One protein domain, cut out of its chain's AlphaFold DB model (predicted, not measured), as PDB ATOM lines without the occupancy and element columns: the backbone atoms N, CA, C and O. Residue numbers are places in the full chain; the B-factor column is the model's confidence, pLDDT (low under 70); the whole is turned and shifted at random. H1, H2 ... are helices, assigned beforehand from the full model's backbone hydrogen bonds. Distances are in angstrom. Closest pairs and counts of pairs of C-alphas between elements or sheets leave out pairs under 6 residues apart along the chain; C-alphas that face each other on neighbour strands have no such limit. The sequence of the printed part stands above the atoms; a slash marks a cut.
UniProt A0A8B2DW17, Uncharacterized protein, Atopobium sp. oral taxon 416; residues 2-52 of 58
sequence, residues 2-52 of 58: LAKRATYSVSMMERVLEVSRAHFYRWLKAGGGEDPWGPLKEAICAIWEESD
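What this domain is: This is residues 2 to 52 of the 58 residues of an uncharacterized protein of Atopobium sp. oral taxon 416 (UniProt A0A8B2DW17). Picture a small head with one arm: the head holds three short helices, H1, H2 and H3, and the arm, residues 33 to 52, sticks out from it and includes the longest helix, H4. In the head H2 and H3 pack nearly at right angles, while H1 touches no helix. The printed part has 51 residues with four named helices, in the order H1, H2, H3, H4, and no named strand; its class is all helix. The whole is loose, with a radius of gyration of the C-alphas of 13.6 A, and it spans 40 by 19 by 18 A, the arm making the length.

Where its parts are: Find C-alpha 2 at (178.187, 243.773, 205.588); here H1 begins, and it covers residues 2 to 5. Go on to Val 10, where H2 begins; it runs through residues 10 to 17, 10.3 A from first to last C-alpha. Next look at C-alpha 21 at (168.694, 232.467, 212.944), where H3 starts; it takes residues 21 to 29 and is 12.3 A long. Then pass along residues 30 to 37 to Gly 38, the first residue of H4, which covers residues 38 to 50 over 18.4 A and ends with C-alpha 50 at (186.383, 266.228, 210.683).

How they stand to each other: Begin with H1 and H2, which are apart, but only just, with their closest C-alphas 8.5 A from each other. Look next at H2 and H3, which touch with 5 pairs of C-alphas within 8 A. Their closest C-alphas are those of Glu 14 and Arg 21, 6.2 A apart. Their lines stand about perpendicular, at 82 degrees, and their centres are 11.4 A apart. H1 and H3 are apart. H4 is apart from H1, from H2 and from H3. On the backbone, you will find each O of residue i within hydrogen-bond range of N of residue i+4 inside H2, H3 and H4; H1, with 4 residues, is too short for such a pair.

The domain as a whole: The two C-alphas farthest apart are those of Ala 22 and Asp 52, at 41.1 A. Residues 33 to 52, of which 38 to 50 belong to H4, stand free. The body without them has 31 residues and spans 20 by 19 by 10 A. The printed part has no cut. The links from H1 to H2 and from H2 to H3 are tight, and the link from H3 to H4, with 8 residues, is short. The mean pLDDT of the printed part is 74.0; look for values under 70 at residues 2 to 8, 10 to 11, 17 and 32 to 34.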
ATOM      1  N   LEU A   2     178.290 245.241 205.677       45.62
ATOM      2  CA  LEU A   2     178.187 243.773 205.588       45.62
ATOM      3  C   LEU A   2     179.459 243.034 206.041       45.62
ATOM      4  O   LEU A   2     179.361 242.086 206.810       45.62
ATOM      5  N   ALA A   3     180.646 243.521 205.662       46.88
ATOM      6  CA  ALA A   3     181.920 242.905 206.052       46.88
ATOM      7  C   ALA A   3     182.168 242.899 207.576       46.88
ATOM      8  O   ALA A   3     182.590 241.884 208.114       46.88
ATOM      9  N   LYS A   4     181.838 243.995 208.284       46.31
ATOM     10  CA  LYS A   4     181.887 244.046 209.761       46.31
ATOM     11  C   LYS A   4     180.802 243.164 210.386       46.31
ATOM     12  O   LYS A   4     181.024 242.550 211.417       46.31
ATOM     13  N   ARG A   5     179.626 243.081 209.752       52.41
ATOM     14  CA  ARG A   5     178.512 242.233 210.203       52.41
ATOM     15  C   ARG A   5     178.835 240.736 210.107       52.41
ATOM     16  O   ARG A   5     178.461 239.995 211.005       52.41
ATOM     17  N   ALA A   6     179.582 240.314 209.087       54.78
ATOM     18  CA  ALA A   6     180.039 238.932 208.917       54.78
ATOM     19  C   ALA A   6     181.049 238.473 209.985       54.78
ATOM     20  O   ALA A   6     181.273 237.276 210.138       54.78
ATOM     21  N   THR A   7     181.659 239.407 210.722       57.56
ATOM     22  CA  THR A   7     182.619 239.107 211.793       57.56
ATOM     23  C   THR A   7     181.942 238.788 213.129       57.56
ATOM     24  O   THR A   7     182.577 238.211 214.009       57.56
ATOM     25  N   TYR A   8     180.663 239.144 213.305       61.25
ATOM     26  CA  TYR A   8     179.917 238.833 214.526       61.25
ATOM     27  C   TYR A   8     179.274 237.449 214.430       61.25
ATOM     28  O   TYR A   8     178.747 237.065 213.384       61.25
ATOM     29  N   SER A   9     179.282 236.700 215.537       72.81
ATOM     30  CA  SER A   9     178.626 235.394 215.574       72.81
ATOM     31  C   SER A   9     177.119 235.537 215.343       72.81
ATOM     32  O   SER A   9     176.483 236.505 215.768       72.81
ATOM     33  N   VAL A  10     176.525 234.529 214.704       67.88
ATOM     34  CA  VAL A  10     175.073 234.476 214.475       67.88
ATOM     35  C   VAL A  10     174.303 234.576 215.796       67.88
ATOM     36  O   VAL A  10     173.331 235.312 215.862       67.88
ATOM     37  N   SER A  11     174.795 233.952 216.869       69.94
ATOM     38  CA  SER A  11     174.194 234.041 218.209       69.94
ATOM     39  C   SER A  11     174.177 235.464 218.779       69.94
ATOM     40  O   SER A  11     173.231 235.857 219.461       69.94
ATOM     41  N   MET A  12     175.207 236.264 218.491       76.06
ATOM     42  CA  MET A  12     175.257 237.666 218.896       76.06
ATOM     43  C   MET A  12     174.264 238.503 218.086       76.06
ATOM     44  O   MET A  12     173.568 239.336 218.660       76.06
ATOM     45  N   MET A  13     174.161 238.256 216.779       70.69
ATOM     46  CA  MET A  13     173.176 238.905 215.910       70.69
ATOM     47  C   MET A  13     171.741 238.571 216.317       70.69
ATOM     48  O   MET A  13     170.927 239.480 216.397       70.69
ATOM     49  N   GLU A  14     171.442 237.305 216.622       70.00
ATOM     50  CA  GLU A  14     170.123 236.881 217.110       70.00
ATOM     51  C   GLU A  14     169.730 237.632 218.384       70.00
ATOM     52  O   GLU A  14     168.610 238.122 218.487       70.00
ATOM     53  N   ARG A  15     170.666 237.786 219.332       70.06
ATOM     54  CA  ARG A  15     170.418 238.525 220.578       70.06
ATOM     55  C   ARG A  15     170.231 240.022 220.347       70.06
ATOM     56  O   ARG A  15     169.375 240.628 220.970       70.06
ATOM     57  N   VAL A  16     171.068 240.629 219.509       70.31
ATOM     58  CA  VAL A  16     171.067 242.085 219.281       70.31
ATOM     59  C   VAL A  16     169.885 242.528 218.427       70.31
ATOM     60  O   VAL A  16     169.367 243.622 218.619       70.31
ATOM     61  N   LEU A  17     169.489 241.702 217.462       69.69
ATOM     62  CA  LEU A  17     168.412 242.006 216.525       69.69
ATOM     63  C   LEU A  17     167.074 241.386 216.948       69.69
ATOM     64  O   LEU A  17     166.089 241.603 216.255       69.69
ATOM     65  N   GLU A  18     167.048 240.602 218.031       75.19
ATOM     66  CA  GLU A  18     165.867 239.892 218.550       75.19
ATOM     67  C   GLU A  18     165.143 239.037 217.493       75.19
ATOM     68  O   GLU A  18     163.926 238.846 217.519       75.19
ATOM     69  N   VAL A  19     165.898 238.484 216.542       71.50
ATOM     70  CA  VAL A  19     165.377 237.619 215.476       71.50
ATOM     71  C   VAL A  19     165.995 236.233 215.559       71.50
ATOM     72  O   VAL A  19     167.162 236.080 215.902       71.50
ATOM     73  N   SER A  20     165.234 235.205 215.185       78.75
ATOM     74  CA  SER A  20     165.773 233.848 215.065       78.75
ATOM     75  C   SER A  20     166.769 233.733 213.905       78.75
ATOM     76  O   SER A  20     166.675 234.445 212.903       78.75
ATOM     77  N   ARG A  21     167.681 232.761 213.972       76.19
ATOM     78  CA  ARG A  21     168.694 232.467 212.944       76.19
ATOM     79  C   ARG A  21     168.103 232.285 211.552       76.19
ATOM     80  O   ARG A  21     168.668 232.762 210.570       76.19
ATOM     81  N   ALA A  22     166.962 231.605 211.451       80.00
ATOM     82  CA  ALA A  22     166.270 231.412 210.177       80.00
ATOM     83  C   ALA A  22     165.745 232.741 209.610       80.00
ATOM     84  O   ALA A  22     165.848 232.993 208.407       80.00
ATOM     85  N   HIS A  23     165.226 233.605 210.482       75.50
ATOM     86  CA  HIS A  23     164.779 234.940 210.111       75.50
ATOM     87  C   HIS A  23     165.971 235.821 209.703       75.50
ATOM     88  O   HIS A  23     165.904 236.477 208.668       75.50
ATOM     89  N   PHE A  24     167.101 235.736 210.411       74.88
ATOM     90  CA  PHE A  24     168.340 236.430 210.051       74.88
ATOM     91  C   PHE A  24     168.835 236.063 208.643       74.88
ATOM     92  O   PHE A  24     169.123 236.950 207.841       74.88
ATOM     93  N   TYR A  25     168.880 234.775 208.286       78.12
ATOM     94  CA  TYR A  25     169.287 234.371 206.933       78.12
ATOM     95  C   TYR A  25     168.267 234.749 205.856       78.12
ATOM     96  O   TYR A  25     168.669 235.095 204.746       78.12
ATOM     97  N   ARG A  26     166.960 234.718 206.156       78.62
ATOM     98  CA  ARG A  26     165.930 235.237 205.238       78.62
ATOM     99  C   ARG A  26     166.092 236.736 205.003       78.62
ATOM    100  O   ARG A  26     166.065 237.165 203.856       78.62
ATOM    101  N   TRP A  27     166.314 237.500 206.068       75.75
ATOM    102  CA  TRP A  27     166.594 238.933 206.021       75.75
ATOM    103  C   TRP A  27     167.862 239.231 205.207       75.75
ATOM    104  O   TRP A  27     167.843 240.088 204.328       75.75
ATOM    105  N   LEU A  28     168.935 238.460 205.415       75.62
ATOM    106  CA  LEU A  28     170.175 238.588 204.648       75.62
ATOM    107  C   LEU A  28     169.962 238.264 203.161       75.62
ATOM    108  O   LEU A  28     170.443 238.989 202.295       75.62
ATOM    109  N   LYS A  29     169.202 237.203 202.855       78.50
ATOM    110  CA  LYS A  29     168.855 236.807 201.479       78.50
ATOM    111  C   LYS A  29     167.975 237.848 200.777       78.50
ATOM    112  O   LYS A  29     168.052 237.971 199.561       78.50
ATOM    113  N   ALA A  30     167.179 238.603 201.531       77.69
ATOM    114  CA  ALA A  30     166.380 239.720 201.032       77.69
ATOM    115  C   ALA A  30     167.199 241.005 200.784       77.69
ATOM    116  O   ALA A  30     166.618 242.041 200.484       77.69
ATOM    117  N   GLY A  31     168.533 240.949 200.902       70.81
ATOM    118  CA  GLY A  31     169.435 242.087 200.689       70.81
ATOM    119  C   GLY A  31     169.822 242.827 201.968       70.81
ATOM    120  O   GLY A  31     170.605 243.771 201.909       70.81
ATOM    121  N   GLY A  32     169.333 242.373 203.127       67.56
ATOM    122  CA  GLY A  32     169.360 243.155 204.354       67.56
ATOM    123  C   GLY A  32     168.345 244.296 204.264       67.56
ATOM    124  O   GLY A  32     168.303 245.040 203.293       67.56
ATOM    125  N   GLY A  33     167.483 244.408 205.269       68.38
ATOM    126  CA  GLY A  33     166.523 245.505 205.365       68.38
ATOM    127  C   GLY A  33     167.213 246.868 205.368       68.38
ATOM    128  O   GLY A  33     168.400 246.967 205.698       68.38
ATOM    129  N   GLU A  34     166.440 247.897 205.018       69.38
ATOM    130  CA  GLU A  34     166.847 249.298 205.107       69.38
ATOM    131  C   GLU A  34     167.538 249.531 206.457       69.38
ATOM    132  O   GLU A  34     167.050 249.067 207.488       69.38
ATOM    133  N   ASP A  35     168.727 250.137 206.455       70.75
ATOM    134  CA  ASP A  35     169.428 250.472 207.693       70.75
ATOM    135  C   ASP A  35     168.917 251.844 208.141       70.75
ATOM    136  O   ASP A  35     169.458 252.848 207.673       70.75
ATOM    137  N   PRO A  36     167.911 251.938 209.038       72.56
ATOM    138  CA  PRO A  36     167.371 253.230 209.469       72.56
ATOM    139  C   PRO A  36     168.431 254.081 210.181       72.56
ATOM    140  O   PRO A  36     168.301 255.294 210.300       72.56
ATOM    141  N   TRP A  37     169.516 253.444 210.628       76.88
ATOM    142  CA  TRP A  37     170.671 254.084 211.247       76.88
ATOM    143  C   TRP A  37     171.762 254.471 210.243       76.88
ATOM    144  O   TRP A  37     172.784 255.009 210.659       76.88
ATOM    145  N   GLY A  38     171.597 254.161 208.955       81.50
ATOM    146  CA  GLY A  38     172.559 254.470 207.896       81.50
ATOM    147  C   GLY A  38     172.928 255.955 207.874       81.50
ATOM    148  O   GLY A  38     174.099 256.265 208.098       81.50
ATOM    149  N   PRO A  39     171.942 256.868 207.760       84.38
ATOM    150  CA  PRO A  39     172.195 258.309 207.790       84.38
ATOM    151  C   PRO A  39     172.886 258.777 209.077       84.38
ATOM    152  O   PRO A  39     173.795 259.602 209.038       84.38
ATOM    153  N   LEU A  40     172.514 258.210 210.232       80.88
ATOM    154  CA  LEU A  40     173.147 258.554 211.508       80.88
ATOM    155  C   LEU A  40     174.616 258.107 211.554       80.88
ATOM    156  O   LEU A  40     175.470 258.834 212.052       80.88
ATOM    157  N   LYS A  41     174.930 256.918 211.032       82.00
ATOM    158  CA  LYS A  41     176.309 256.416 210.962       82.00
ATOM    159  C   LYS A  41     177.151 257.239 210.001       82.00
ATOM    160  O   LYS A  41     178.306 257.499 210.315       82.00
ATOM    161  N   GLU A  42     176.587 257.654 208.871       87.06
ATOM    162  CA  GLU A  42     177.256 258.573 207.947       87.06
ATOM    163  C   GLU A  42     177.570 259.906 208.628       87.06
ATOM    164  O   GLU A  42     178.714 260.351 208.572       87.06
ATOM    165  N   ALA A  43     176.613 260.480 209.363       87.94
ATOM    166  CA  ALA A  43     176.826 261.706 210.129       87.94
ATOM    167  C   ALA A  43     177.919 261.549 211.202       87.94
ATOM    168  O   ALA A  43     178.812 262.386 211.305       87.94
ATOM    169  N   ILE A  44     177.903 260.452 211.968       82.75
ATOM    170  CA  ILE A  44     178.939 260.160 212.975       82.75
ATOM    171  C   ILE A  44     180.315 259.989 212.316       82.75
ATOM    172  O   ILE A  44     181.306 260.498 212.834       82.75
ATOM    173  N   CYS A  45     180.393 259.290 211.179       84.50
ATOM    174  CA  CYS A  45     181.639 259.128 210.428       84.50
ATOM    175  C   CYS A  45     182.163 260.466 209.894       84.50
ATOM    176  O   CYS A  45     183.363 260.706 209.973       84.50
ATOM    177  N   ALA A  46     181.285 261.336 209.388       87.50
ATOM    178  CA  ALA A  46     181.665 262.665 208.918       87.50
ATOM    179  C   ALA A  46     182.254 263.512 210.056       87.50
ATOM    180  O   ALA A  46     183.357 264.034 209.919       87.50
ATOM    181  N   ILE A  47     181.577 263.549 211.210       86.62
ATOM    182  CA  ILE A  47     182.058 264.240 212.418       86.62
ATOM    183  C   ILE A  47     183.409 263.673 212.878       86.62
ATOM    184  O   ILE A  47     184.296 264.414 213.296       86.62
ATOM    185  N   TRP A  48     183.589 262.353 212.801       84.56
ATOM    186  CA  TRP A  48     184.836 261.696 213.187       84.56
ATOM    187  C   TRP A  48     186.008 262.065 212.275       84.56
ATOM    188  O   TRP A  48     187.082 262.380 212.780       84.56
ATOM    189  N   GLU A  49     185.811 262.041 210.955       88.31
ATOM    190  CA  GLU A  49     186.839 262.451 209.987       88.31
ATOM    191  C   GLU A  49     187.174 263.944 210.140       88.31
ATOM    192  O   GLU A  49     188.349 264.303 210.133       88.31
ATOM    193  N   GLU A  50     186.175 264.803 210.377       89.69
ATOM    194  CA  GLU A  50     186.383 266.228 210.683       89.69
ATOM    195  C   GLU A  50     187.172 266.434 211.986       89.69
ATOM    196  O   GLU A  50     187.988 267.347 212.099       89.69
ATOM    197  N   SER A  51     187.002 265.531 212.952       82.25
ATOM    198  CA  SER A  51     187.719 265.547 214.231       82.25
ATOM    199  C   SER A  51     189.122 264.924 214.156       82.25
ATOM    200  O   SER A  51     189.653 264.493 215.181       82.25
ATOM    201  N   ASP A  52     189.719 264.803 212.963       88.06
ATOM    202  CA  ASP A  52     191.005 264.116 212.734       88.06
ATOM    203  C   ASP A  52     191.017 262.699 213.333       88.06
ATOM    204  O   ASP A  52     191.983 262.224 213.934       88.06
TER     205      ASP A  52